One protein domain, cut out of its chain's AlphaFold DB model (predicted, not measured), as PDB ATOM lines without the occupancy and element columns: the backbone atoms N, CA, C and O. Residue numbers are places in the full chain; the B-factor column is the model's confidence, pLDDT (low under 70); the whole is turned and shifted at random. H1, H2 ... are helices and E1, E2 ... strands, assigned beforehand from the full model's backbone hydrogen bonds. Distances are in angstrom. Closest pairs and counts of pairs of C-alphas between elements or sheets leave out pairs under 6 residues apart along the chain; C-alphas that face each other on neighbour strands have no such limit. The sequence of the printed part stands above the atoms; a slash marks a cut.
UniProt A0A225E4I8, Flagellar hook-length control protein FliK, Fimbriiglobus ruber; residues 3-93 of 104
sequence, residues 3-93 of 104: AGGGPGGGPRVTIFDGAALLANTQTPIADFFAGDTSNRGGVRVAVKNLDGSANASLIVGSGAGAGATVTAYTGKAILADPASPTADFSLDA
ATOM      1  N   ALA A   3      15.515  38.673 -42.956       96.88
ATOM      2  CA  ALA A   3      15.163  37.329 -43.396       96.88
ATOM      3  C   ALA A   3      13.738  37.308 -43.959       96.88
ATOM      4  O   ALA A   3      12.848  37.967 -43.422       96.88
ATOM      5  N   GLY A   4      13.531  36.540 -45.028       97.12
ATOM      6  CA  GLY A   4      12.226  36.290 -45.634       97.12
ATOM      7  C   GLY A   4      11.843  34.814 -45.541       97.12
ATOM      8  O   GLY A   4      12.709  33.939 -45.603       97.12
ATOM      9  N   GLY A   5      10.550  34.532 -45.395       97.25
ATOM     10  CA  GLY A   5      10.012  33.176 -45.466       97.25
ATOM     11  C   GLY A   5      10.336  32.506 -46.805       97.25
ATOM     12  O   GLY A   5      10.150  33.100 -47.866       97.25
ATOM     13  N   GLY A   6      10.823  31.266 -46.755       95.25
ATOM     14  CA  GLY A   6      11.128  30.470 -47.947       95.25
ATOM     15  C   GLY A   6       9.891  29.830 -48.600       95.25
ATOM     16  O   GLY A   6       8.769  29.997 -48.110       95.25
ATOM     17  N   PRO A   7      10.083  29.064 -49.692       94.69
ATOM     18  CA  PRO A   7       9.007  28.340 -50.373       94.69
ATOM     19  C   PRO A   7       8.186  27.452 -49.424       94.69
ATOM     20  O   PRO A   7       8.749  26.764 -48.575       94.69
ATOM     21  N   GLY A   8       6.856  27.465 -49.564       93.12
ATOM     22  CA  GLY A   8       5.913  26.765 -48.679       93.12
ATOM     23  C   GLY A   8       5.509  27.566 -47.432       93.12
ATOM     24  O   GLY A   8       4.492  27.263 -46.808       93.12
ATOM     25  N   GLY A   9       6.269  28.607 -47.077       94.19
ATOM     26  CA  GLY A   9       5.958  29.531 -45.989       94.19
ATOM     27  C   GLY A   9       5.172  30.762 -46.445       94.19
ATOM     28  O   GLY A   9       5.109  31.092 -47.629       94.19
ATOM     29  N   GLY A  10       4.584  31.474 -45.480       95.81
ATOM     30  CA  GLY A  10       3.998  32.794 -45.728       95.81
ATOM     31  C   GLY A  10       5.053  33.859 -46.054       95.81
ATOM     32  O   GLY A  10       6.242  33.632 -45.810       95.81
ATOM     33  N   PRO A  11       4.654  35.046 -46.543       97.38
ATOM     34  CA  PRO A  11       5.576  36.130 -46.872       97.38
ATOM     35  C   PRO A  11       6.033  36.884 -45.614       97.38
ATOM     36  O   PRO A  11       5.955  38.107 -45.528       97.38
ATOM     37  N   ARG A  12       6.454  36.141 -44.588       97.75
ATOM     38  CA  ARG A  12       6.930  36.710 -43.332       97.75
ATOM     39  C   ARG A  12       8.304  37.320 -43.553       97.75
ATOM     40  O   ARG A  12       9.183  36.662 -44.110       97.75
ATOM     41  N   VAL A  13       8.480  38.545 -43.088       98.25
ATOM     42  CA  VAL A  13       9.762  39.233 -43.029       98.25
ATOM     43  C   VAL A  13      10.107  39.459 -41.570       98.25
ATOM     44  O   VAL A  13       9.309  40.020 -40.825       98.25
ATOM     45  N   THR A  14      11.313  39.060 -41.183       98.19
ATOM     46  CA  THR A  14      11.855  39.345 -39.855       98.19
ATOM     47  C   THR A  14      13.150  40.123 -40.004       98.19
ATOM     48  O   THR A  14      14.071  39.719 -40.720       98.19
ATOM     49  N   ILE A  15      13.221  41.255 -39.320       97.56
ATOM     50  CA  ILE A  15      14.390  42.120 -39.282       97.56
ATOM     51  C   ILE A  15      15.001  41.994 -37.897       97.56
ATOM     52  O   ILE A  15      14.308  42.123 -36.895       97.56
ATOM     53  N   PHE A  16      16.304  41.757 -37.845       97.31
ATOM     54  CA  PHE A  16      17.066  41.602 -36.614       97.31
ATOM     55  C   PHE A  16      18.077  42.726 -36.458       97.31
ATOM     56  O   PHE A  16      18.716  43.131 -37.444       97.31
ATOM     57  N   ASP A  17      18.290  43.139 -35.212       96.31
ATOM     58  CA  ASP A  17      19.412  43.989 -34.841       96.31
ATOM     59  C   ASP A  17      20.733  43.284 -35.192       96.31
ATOM     60  O   ASP A  17      21.030  42.176 -34.738       96.31
ATOM     61  N   GLY A  18      21.524  43.927 -36.051       94.94
ATOM     62  CA  GLY A  18      22.821  43.413 -36.473       94.94
ATOM     63  C   GLY A  18      23.851  43.396 -35.344       94.94
ATOM     64  O   GLY A  18      24.641  42.459 -35.281       94.94
ATOM     65  N   ALA A  19      23.832  44.383 -34.444       96.56
ATOM     66  CA  ALA A  19      24.766  44.445 -33.324       96.56
ATOM     67  C   ALA A  19      24.493  43.314 -32.325       96.56
ATOM     68  O   ALA A  19      25.421  42.620 -31.909       96.56
ATOM     69  N   ALA A  20      23.216  43.067 -32.017       97.06
ATOM     70  CA  ALA A  20      22.807  41.939 -31.186       97.06
ATOM     71  C   ALA A  20      23.208  40.595 -31.817       97.06
ATOM     72  O   ALA A  20      23.766  39.740 -31.128       97.06
ATOM     73  N   LEU A  21      23.009  40.426 -33.133       95.88
ATOM     74  CA  LEU A  21      23.396  39.197 -33.834       95.88
ATOM     75  C   LEU A  21      24.903  38.929 -33.770       95.88
ATOM     76  O   LEU A  21      25.301  37.784 -33.569       95.88
ATOM     77  N   LEU A  22      25.739  39.966 -33.888       97.06
ATOM     78  CA  LEU A  22      27.193  39.840 -33.723       97.06
ATOM     79  C   LEU A  22      27.585  39.413 -32.300       97.06
ATOM     80  O   LEU A  22      28.607  38.759 -32.113       97.06
ATOM     81  N   ALA A  23      26.750  39.730 -31.310       97.38
ATOM     82  CA  ALA A  23      26.874  39.268 -29.933       97.38
ATOM     83  C   ALA A  23      26.146  37.930 -29.669       97.38
ATOM     84  O   ALA A  23      25.858  37.604 -28.519       97.38
ATOM     85  N   ASN A  24      25.826  37.150 -30.712       96.25
ATOM     86  CA  ASN A  24      25.073  35.887 -30.638       96.25
ATOM     87  C   ASN A  24      23.677  36.007 -30.000       96.25
ATOM     88  O   ASN A  24      23.133  35.031 -29.485       96.25
ATOM     89  N   THR A  25      23.077  37.194 -30.046       97.31
ATOM     90  CA  THR A  25      21.736  37.455 -29.521       97.31
ATOM     91  C   THR A  25      20.772  37.737 -30.667       97.31
ATOM     92  O   THR A  25      21.016  38.585 -31.521       97.31
ATOM     93  N   GLN A  26      19.647  37.026 -30.702       96.44
ATOM     94  CA  GLN A  26      18.608  37.262 -31.702       96.44
ATOM     95  C   GLN A  26      17.595  38.270 -31.159       96.44
ATOM     96  O   GLN A  26      16.709  37.912 -30.386       96.44
ATOM     97  N   THR A  27      17.720  39.526 -31.580       97.31
ATOM     98  CA  THR A  27      16.785  40.592 -31.202       97.31
ATOM     99  C   THR A  27      16.023  41.056 -32.443       97.31
ATOM    100  O   THR A  27      16.593  41.787 -33.261       97.31
ATOM    101  N   PRO A  28      14.768  40.611 -32.647       96.62
ATOM    102  CA  PRO A  28      13.949  41.102 -33.747       96.62
ATOM    103  C   PRO A  28      13.562  42.566 -33.504       96.62
ATOM    104  O   PRO A  28      13.102  42.923 -32.422       96.62
ATOM    105  N   ILE A  29      13.757  43.406 -34.520       96.62
ATOM    106  CA  ILE A  29      13.345  44.818 -34.539       96.62
ATOM    107  C   ILE A  29      12.050  45.035 -35.329       96.62
ATOM    108  O   ILE A  29      11.359  46.019 -35.095       96.62
ATOM    109  N   ALA A  30      11.720  44.128 -36.251       97.94
ATOM    110  CA  ALA A  30      10.441  44.100 -36.954       97.94
ATOM    111  C   ALA A  30      10.101  42.671 -37.377       97.94
ATOM    112  O   ALA A  30      11.000  41.880 -37.680       97.94
ATOM    113  N   ASP A  31       8.813  42.348 -37.396       98.00
ATOM    114  CA  ASP A  31       8.315  41.023 -37.751       98.00
ATOM    115  C   ASP A  31       6.869  41.113 -38.242       98.00
ATOM    116  O   ASP A  31       5.948  41.362 -37.464       98.00
ATOM    117  N   PHE A  32       6.679  40.954 -39.549       98.31
ATOM    118  CA  PHE A  32       5.395  41.197 -40.202       98.31
ATOM    119  C   PHE A  32       5.232  40.350 -41.467       98.31
ATOM    120  O   PHE A  32       6.192  39.787 -41.999       98.31
ATOM    121  N   PHE A  33       4.003  40.262 -41.974       97.88
ATOM    122  CA  PHE A  33       3.735  39.703 -43.299       97.88
ATOM    123  C   PHE A  33       3.749  40.813 -44.344       97.88
ATOM    124  O   PHE A  33       3.023  41.796 -44.219       97.88
ATOM    125  N   ALA A  34       4.567  40.645 -45.377       97.31
ATOM    126  CA  ALA A  34       4.699  41.612 -46.450       97.31
ATOM    127  C   ALA A  34       3.800  41.244 -47.646       97.31
ATOM    128  O   ALA A  34       3.672  40.072 -47.999       97.31
ATOM    129  N   GLY A  35       3.199  42.243 -48.294       95.12
ATOM    130  CA  GLY A  35       2.282  42.048 -49.419       95.12
ATOM    131  C   GLY A  35       1.029  41.239 -49.053       95.12
ATOM    132  O   GLY A  35       0.406  41.465 -48.017       95.12
ATOM    133  N   ASP A  36       0.640  40.304 -49.925       93.62
ATOM    134  CA  ASP A  36      -0.523  39.432 -49.723       93.62
ATOM    135  C   ASP A  36      -0.236  38.337 -48.683       93.62
ATOM    136  O   ASP A  36       0.487  37.376 -48.944       93.62
ATOM    137  N   THR A  37      -0.865  38.444 -47.514       94.56
ATOM    138  CA  THR A  37      -0.688  37.518 -46.386       94.56
ATOM    139  C   THR A  37      -1.159  36.085 -46.668       94.56
ATOM    140  O   THR A  37      -0.789  35.163 -45.928       94.56
ATOM    141  N   SER A  38      -1.932  35.859 -47.734       93.25
ATOM    142  CA  SER A  38      -2.371  34.532 -48.177       93.25
ATOM    143  C   SER A  38      -1.306  33.774 -48.982       93.25
ATOM    144  O   SER A  38      -1.353  32.545 -49.041       93.25
ATOM    145  N   ASN A  39      -0.297  34.471 -49.518       92.38
ATOM    146  CA  ASN A  39       0.804  33.890 -50.289       92.38
ATOM    147  C   ASN A  39       1.523  32.779 -49.495       92.38
ATOM    148  O   ASN A  39       1.826  32.943 -48.314       92.38
ATOM    149  N   ARG A  40       1.818  31.640 -50.135       95.31
ATOM    150  CA  ARG A  40       2.603  30.531 -49.550       95.31
ATOM    151  C   ARG A  40       3.848  30.144 -50.357       95.31
ATOM    152  O   ARG A  40       4.484  29.127 -50.101       95.31
ATOM    153  N   GLY A  41       4.223  30.966 -51.327       95.12
ATOM    154  CA  GLY A  41       5.463  30.864 -52.087       95.12
ATOM    155  C   GLY A  41       6.680  31.477 -51.392       95.12
ATOM    156  O   GLY A  41       7.754  31.505 -51.997       95.12
ATOM    157  N   GLY A  42       6.519  32.003 -50.175       96.69
ATOM    158  CA  GLY A  42       7.528  32.788 -49.473       96.69
ATOM    159  C   GLY A  42       7.614  34.245 -49.938       96.69
ATOM    160  O   GLY A  42       6.728  34.762 -50.628       96.69
ATOM    161  N   VAL A  43       8.698  34.906 -49.540       97.69
ATOM    162  CA  VAL A  43       9.011  36.294 -49.888       97.69
ATOM    163  C   VAL A  43      10.501  36.459 -50.153       97.69
ATOM    164  O   VAL A  43      11.351  35.970 -49.410       97.69
ATOM    165  N   ARG A  44      10.822  37.162 -51.236       96.81
ATOM    166  CA  ARG A  44      12.194  37.543 -51.591       96.81
ATOM    167  C   ARG A  44      12.418  38.978 -51.137       96.81
ATOM    168  O   ARG A  44      11.508  39.788 -51.265       96.81
ATOM    169  N   VAL A  45      13.594  39.286 -50.602       97.69
ATOM    170  CA  VAL A  45      13.877  40.585 -49.975       97.69
ATOM    171  C   VAL A  45      15.074  41.259 -50.633       97.69
ATOM    172  O   VAL A  45      16.066  40.604 -50.942       97.69
ATOM    173  N   ALA A  46      14.985  42.574 -50.804       97.56
ATOM    174  CA  ALA A  46      16.080  43.448 -51.197       97.56
ATOM    175  C   ALA A  46      16.032  44.739 -50.377       97.56
ATOM    176  O   ALA A  46      14.994  45.120 -49.834       97.56
ATOM    177  N   VAL A  47      17.175  45.412 -50.279       96.38
ATOM    178  CA  VAL A  47      17.320  46.641 -49.497       96.38
ATOM    179  C   VAL A  47      17.818  47.749 -50.400       96.38
ATOM    180  O   VAL A  47      18.840  47.607 -51.070       96.38
ATOM    181  N   LYS A  48      17.126  48.887 -50.373       94.19
ATOM    182  CA  LYS A  48      17.546  50.101 -51.073       94.19
ATOM    183  C   LYS A  48      17.125  51.323 -50.271       94.19
ATOM    184  O   LYS A  48      16.239  51.246 -49.433       94.19
ATOM    185  N   ASN A  49      17.763  52.457 -50.514       93.38
ATOM    186  CA  ASN A  49      17.229  53.731 -50.057       93.38
ATOM    187  C   ASN A  49      16.239  54.250 -51.110       93.38
ATOM    188  O   ASN A  49      16.666  54.538 -52.229       93.38
ATOM    189  N   LEU A  50      14.947  54.301 -50.777       90.75
ATOM    190  CA  LEU A  50      13.884  54.724 -51.699       90.75
ATOM    191  C   LEU A  50      13.481  56.190 -51.518       90.75
ATOM    192  O   LEU A  50      13.004  56.809 -52.462       90.75
ATOM    193  N   ASP A  51      13.693  56.746 -50.326       90.56
ATOM    194  CA  ASP A  51      13.179  58.056 -49.917       90.56
ATOM    195  C   ASP A  51      14.286  59.058 -49.542       90.56
ATOM    196  O   ASP A  51      14.006  60.177 -49.115       90.56
ATOM    197  N   GLY A  52      15.555  58.672 -49.699       91.12
ATOM    198  CA  GLY A  52      16.709  59.489 -49.329       91.12
ATOM    199  C   GLY A  52      16.938  59.585 -47.818       91.12
ATOM    200  O   GLY A  52      17.796  60.355 -47.386       91.12
ATOM    201  N   SER A  53      16.208  58.820 -47.001       91.12
ATOM    202  CA  SER A  53      16.357  58.839 -45.547       91.12
ATOM    203  C   SER A  53      17.594  58.067 -45.078       91.12
ATOM    204  O   SER A  53      18.233  57.326 -45.830       91.12
ATOM    205  N   ALA A  54      17.948  58.230 -43.802       90.38
ATOM    206  CA  ALA A  54      18.993  57.426 -43.167       90.38
ATOM    207  C   ALA A  54      18.542  55.976 -42.899       90.38
ATOM    208  O   ALA A  54      19.371  55.116 -42.600       90.38
ATOM    209  N   ASN A  55      17.237  55.693 -42.982       92.38
ATOM    210  CA  ASN A  55      16.683  54.378 -42.708       92.38
ATOM    211  C   ASN A  55      16.580  53.577 -44.008       92.38
ATOM    212  O   ASN A  55      15.917  53.973 -44.963       92.38
ATOM    213  N   ALA A  56      17.219  52.411 -44.033       92.62
ATOM    214  CA  ALA A  56      17.144  51.522 -45.181       92.62
ATOM    215  C   ALA A  56      15.689  51.102 -45.453       92.62
ATOM    216  O   ALA A  56      14.969  50.720 -44.530       92.62
ATOM    217  N   SER A  57      15.263  51.171 -46.715       96.69
ATOM    218  CA  SER A  57      13.942  50.711 -47.143       96.69
ATOM    219  C   SER A  57      14.005  49.249 -47.577       96.69
ATOM    220  O   SER A  57      15.037  48.758 -48.047       96.69
ATOM    221  N   LEU A  58      12.886  48.556 -47.417       97.75
ATOM    222  CA  LEU A  58      12.720  47.160 -47.779       97.75
ATOM    223  C   LEU A  58      11.881  47.057 -49.047       97.75
ATOM    224  O   LEU A  58      10.784  47.603 -49.124       97.75
ATOM    225  N   ILE A  59      12.373  46.287 -50.007       98.12
ATOM    226  CA  ILE A  59      11.625  45.882 -51.189       98.12
ATOM    227  C   ILE A  59      11.397  44.381 -51.070       98.12
ATOM    228  O   ILE A  59      12.335  43.624 -50.808       98.12
ATOM    229  N   VAL A  60      10.157  43.947 -51.260       98.06
ATOM    230  CA  VAL A  60       9.792  42.535 -51.262       98.06
ATOM    231  C   VAL A  60       9.211  42.115 -52.602       98.06
ATOM    232  O   VAL A  60       8.466  42.865 -53.229       98.06
ATOM    233  N   GLY A  61       9.539  40.899 -53.024       97.81
ATOM    234  CA  GLY A  61       8.940  40.237 -54.175       97.81
ATOM    235  C   GLY A  61       8.120  39.024 -53.748       97.81
ATOM    236  O   GLY A  61       8.571  38.228 -52.912       97.81
ATOM    237  N   SER A  62       6.929  38.872 -54.329       97.38
ATOM    238  CA  SER A  62       6.058  37.718 -54.107       97.38
ATOM    239  C   SER A  62       6.760  36.410 -54.464       97.38
ATOM    240  O   SER A  62       7.560  36.337 -55.400       97.38
ATOM    241  N   GLY A  63       6.454  35.369 -53.692       95.62
ATOM    242  CA  GLY A  63       6.945  34.005 -53.848       95.62
ATOM    243  C   GLY A  63       6.425  33.293 -55.101       95.62
ATOM    244  O   GLY A  63       5.543  33.789 -55.798       95.62
ATOM    245  N   ALA A  64       6.970  32.112 -55.402       95.06
ATOM    246  CA  ALA A  64       6.449  31.288 -56.498       95.06
ATOM    247  C   ALA A  64       4.982  30.885 -56.241       95.06
ATOM    248  O   ALA A  64       4.626  30.508 -55.128       95.06
ATOM    249  N   GLY A  65       4.136  30.963 -57.266       92.62
ATOM    250  CA  GLY A  65       2.692  30.722 -57.192       92.62
ATOM    251  C   GLY A  65       1.852  31.941 -56.790       92.62
ATOM    252  O   GLY A  65       0.630  31.852 -56.837       92.62
ATOM    253  N   ALA A  66       2.473  33.071 -56.434       91.81
ATOM    254  CA  ALA A  66       1.789  34.240 -55.868       91.81
ATOM    255  C   ALA A  66       1.880  35.507 -56.737       91.81
ATOM    256  O   ALA A  66       1.910  36.621 -56.219       91.81
ATOM    257  N   GLY A  67       1.958  35.351 -58.059       93.88
ATOM    258  CA  GLY A  67       2.040  36.490 -58.981       93.88
ATOM    259  C   GLY A  67       3.457  37.054 -59.135       93.88
ATOM    260  O   GLY A  67       4.418  36.445 -58.666       93.88
ATOM    261  N   ALA A  68       3.585  38.240 -59.735       96.44
ATOM    262  CA  ALA A  68       4.826  39.023 -59.810       96.44
ATOM    263  C   ALA A  68       4.711  40.365 -59.069       96.44
ATOM    264  O   ALA A  68       5.173  41.404 -59.546       96.44
ATOM    265  N   THR A  69       4.097  40.343 -57.888       97.44
ATOM    266  CA  THR A  69       3.890  41.546 -57.087       97.44
ATOM    267  C   THR A  69       5.171  41.963 -56.376       97.44
ATOM    268  O   THR A  69       5.789  41.171 -55.659       97.44
ATOM    269  N   VAL A  70       5.539  43.231 -56.538       97.75
ATOM    270  CA  VAL A  70       6.595  43.908 -55.784       97.75
ATOM    271  C   VAL A  70       5.945  44.894 -54.827       97.75
ATOM    272  O   VAL A  70       5.121  45.708 -55.242       97.75
ATOM    273  N   THR A  71       6.331  44.851 -53.556       98.00
ATOM    274  CA  THR A  71       5.855  45.788 -52.530       98.00
ATOM    275  C   THR A  71       7.050  46.432 -51.841       98.00
ATOM    276  O   THR A  71       8.037  45.760 -51.547       98.00
ATOM    277  N   ALA A  72       6.978  47.733 -51.584       97.88
ATOM    278  CA  ALA A  72       8.035  48.470 -50.907       97.88
ATOM    279  C   ALA A  72       7.558  49.057 -49.582       97.88
ATOM    280  O   ALA A  72       6.407  49.461 -49.438       97.88
ATOM    281  N   TYR A  73       8.481  49.135 -48.630       98.06
ATOM    282  CA  TYR A  73       8.284  49.693 -47.302       98.06
ATOM    283  C   TYR A  73       9.454  50.614 -46.985       98.06
ATOM    284  O   TYR A  73      10.613  50.190 -47.033       98.06
ATOM    285  N   THR A  74       9.177  51.867 -46.632       97.50
ATOM    286  CA  THR A  74      10.237  52.767 -46.168       97.50
ATOM    287  C   THR A  74      10.736  52.340 -44.793       97.50
ATOM    288  O   THR A  74       9.984  51.808 -43.970       97.50
ATOM    289  N   GLY A  75      12.006  52.617 -44.502       96.31
ATOM    290  CA  GLY A  75      12.560  52.342 -43.176       96.31
ATOM    291  C   GLY A  75      11.817  53.103 -42.072       96.31
ATOM    292  O   GLY A  75      11.612  52.575 -40.982       96.31
ATOM    293  N   LYS A  76      11.323  54.311 -42.375       95.69
ATOM    294  CA  LYS A  76      10.475  55.087 -41.464       95.69
ATOM    295  C   LYS A  76       9.150  54.384 -41.160       95.69
ATOM    296  O   LYS A  76       8.755  54.353 -39.998       95.69
ATOM    297  N   ALA A  77       8.475  53.823 -42.167       96.62
ATOM    298  CA  ALA A  77       7.223  53.092 -41.962       96.62
ATOM    299  C   ALA A  77       7.435  51.831 -41.109       96.62
ATOM    300  O   ALA A  77       6.653  51.576 -40.198       96.62
ATOM    301  N   ILE A  78       8.531  51.103 -41.348       97.50
ATOM    302  CA  ILE A  78       8.923  49.923 -40.558       97.50
ATOM    303  C   ILE A  78       9.170  50.281 -39.092       97.50
ATOM    304  O   ILE A  78       8.729  49.565 -38.202       97.50
ATOM    305  N   LEU A  79       9.865  51.386 -38.822       95.62
ATOM    306  CA  LEU A  79      10.133  51.811 -37.446       95.62
ATOM    307  C   LEU A  79       8.898  52.391 -36.745       95.62
ATOM    308  O   LEU A  79       8.829  52.351 -35.520       95.62
ATOM    309  N   ALA A  80       7.949  52.945 -37.503       97.00
ATOM    310  CA  ALA A  80       6.704  53.476 -36.957       97.00
ATOM    311  C   ALA A  80       5.732  52.362 -36.535       97.00
ATOM    312  O   ALA A  80       5.101  52.485 -35.488       97.00
ATOM    313  N   ASP A  81       5.634  51.287 -37.323       98.00
ATOM    314  CA  ASP A  81       4.858  50.089 -36.989       98.00
ATOM    315  C   ASP A  81       5.624  48.820 -37.416       98.00
ATOM    316  O   ASP A  81       5.514  48.374 -38.562       98.00
ATOM    317  N   PRO A  82       6.409  48.215 -36.507       97.62
ATOM    318  CA  PRO A  82       7.233  47.050 -36.822       97.62
ATOM    319  C   PRO A  82       6.441  45.748 -37.013       97.62
ATOM    320  O   PRO A  82       7.025  44.752 -37.449       97.62
ATOM    321  N   ALA A  83       5.145  45.731 -36.683       97.88
ATOM    322  CA  ALA A  83       4.276  44.561 -36.812       97.88
ATOM    323  C   ALA A  83       3.359  44.640 -38.044       97.88
ATOM    324  O   ALA A  83       2.881  43.612 -38.530       97.88
ATOM    325  N   SER A  84       3.075  45.843 -38.548       97.25
ATOM    326  CA  SER A  84       2.211  46.070 -39.716       97.25
ATOM    327  C   SER A  84       2.569  47.370 -40.453       97.25
ATOM    328  O   SER A  84       1.746  48.282 -40.554       97.25
ATOM    329  N   PRO A  85       3.788  47.482 -41.010       97.75
ATOM    330  CA  PRO A  85       4.220  48.708 -41.661       97.75
ATOM    331  C   PRO A  85       3.366  49.027 -42.884       97.75
ATOM    332  O   PRO A  85       3.020  48.155 -43.683       97.75
ATOM    333  N   THR A  86       3.064  50.309 -43.061       97.19
ATOM    334  CA  THR A  86       2.356  50.779 -44.253       97.19
ATOM    335  C   THR A  86       3.256  50.626 -45.477       97.19
ATOM    336  O   THR A  86       4.410  51.063 -45.463       97.19
ATOM    337  N   ALA A  87       2.735  49.996 -46.531       97.31
ATOM    338  CA  ALA A  87       3.431  49.907 -47.807       97.31
ATOM    339  C   ALA A  87       3.506  51.292 -48.464       97.31
ATOM    340  O   ALA A  87       2.516  52.019 -48.497       97.31
ATOM    341  N   ASP A  88       4.673  51.626 -49.003       96.62
ATOM    342  CA  ASP A  88       4.893  52.844 -49.785       96.62
ATOM    343  C   ASP A  88       4.269  52.705 -51.182       96.62
ATOM    344  O   ASP A  88       3.485  53.541 -51.626       96.62
ATOM    345  N   PHE A  89       4.531  51.573 -51.840       96.00
ATOM    346  CA  PHE A  89       3.841  51.178 -53.063       96.00
ATOM    347  C   PHE A  89       3.718  49.657 -53.178       96.00
ATOM    348  O   PHE A  89       4.451  48.895 -52.541       96.00
ATOM    349  N   SER A  90       2.807  49.220 -54.047       97.00
ATOM    350  CA  SER A  90       2.684  47.833 -54.489       97.00
ATOM    351  C   SER A  90       2.287  47.799 -55.961       97.00
ATOM    352  O   SER A  90       1.406  48.556 -56.371       97.00
ATOM    353  N   LEU A  91       2.937  46.953 -56.759       96.25
ATOM    354  CA  LEU A  91       2.641  46.807 -58.184       96.25
ATOM    355  C   LEU A  91       2.820  45.359 -58.644       96.25
ATOM    356  O   LEU A  91       3.721  44.670 -58.173       96.25
ATOM    357  N   ASP A  92       1.995  44.921 -59.591       96.31
ATOM    358  CA  ASP A  92       2.191  43.659 -60.309       96.31
ATOM    359  C   ASP A  92       3.058  43.912 -61.546       96.31
ATOM    360  O   ASP A  92       2.632  44.576 -62.493       96.31
ATOM    361  N   ALA A  93       4.303  43.440 -61.510       95.94
ATOM    362  CA  ALA A  93       5.285  43.739 -62.548       95.94
ATOM    363  C   ALA A  93       5.008  42.970 -63.845       95.94
ATOM    364  O   ALA A  93       5.360  43.436 -64.928       95.94
TER     365      ALA A  93
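Overview. This is residues 3 to 93 of the 104 residues of the protein "Flagellar hook-length control protein FliK" of Fimbriiglobus ruber (UniProt A0A225E4I8). A twisted sheet of four strands, E3, E4, E5 and E6, stands partly face to face with a two-strand ribbon, E1 and E2. The short helix H1 sits at the turn of the ribbon, far from the sheet, and H2 sits at one end of the sheet, between E4 and E2. The 91 printed residues hold two named helices and six named strands in the order E1 H1 E2 E3 E4 E5 H2 E6, with 43 residues in named elements, under half; the class is mixed, helices and strands. The sheet's order is E3, E4, E5, E6, antiparallel throughout. The whole is compact, with a radius of gyration of the C-alphas of 12.9 A and spans of 37 by 30 by 18 A.

Arrangement. Residues 3 to 4 pair antiparallel with residues 13 to 14 of E1, residues 12 to 16. E1 is the antiparallel neighbour of E2, residues 28 to 33, at 170 degrees; N 13 and O 32 are 2.8 A apart, within hydrogen-bond range. H1, residues 18 to 22, joins them by tight links. E3, residues 43 to 48, E4, residues 57 to 62, and E5, residues 69 to 73, form a meander, each strand the antiparallel neighbour of the one before. E3 and E4 are a hairpin at 152 degrees, with N 46 and O 59 2.9 A apart. E4 and E5 are a hairpin at 161 degrees, with N 60 and O 71 2.8 A apart. H2, residues 75 to 80, is on the sheet but only grazes it, with residues 75 to 78; the closest C-alphas of E4 and H2, Ser 57 and Gly 75, are 4.5 A apart. Those of E2 and H2, Ala 30 and Ile 78, are 7.0 A apart. E6, residues 89 to 92, is an edge strand antiparallel to E5 at 170 degrees, with N 70 and O 91 2.8 A apart. The closest C-alphas of E1 and E3, Arg 12 and Val 43, are 6.9 A apart, while E2 and E3 are apart. In H1 and H2 every O i to N i+4 pair is within hydrogen-bond range.

Along the chain. E1 begins at C-alpha 12, (6.930, 36.710, -43.332), and is 13.1 A long. E2 measures 14.1 A, E3 16.3 A, E4 16.7 A and E5 13.5 A. H2 begins at C-alpha 75, (12.560, 52.342, -43.176). E6 ends at C-alpha 92, (2.191, 43.659, -60.309).

Size, cuts and confidence. The C-alphas farthest apart, Ala 23 and Asp 92, are 39.4 A apart. The sheet of E3 to E6 is only just strongly twisted, its C-alphas lying up to 4.1 A off the best plane. The printed part has no cut and no long link, and no printed residue is under 70 in pLDDT.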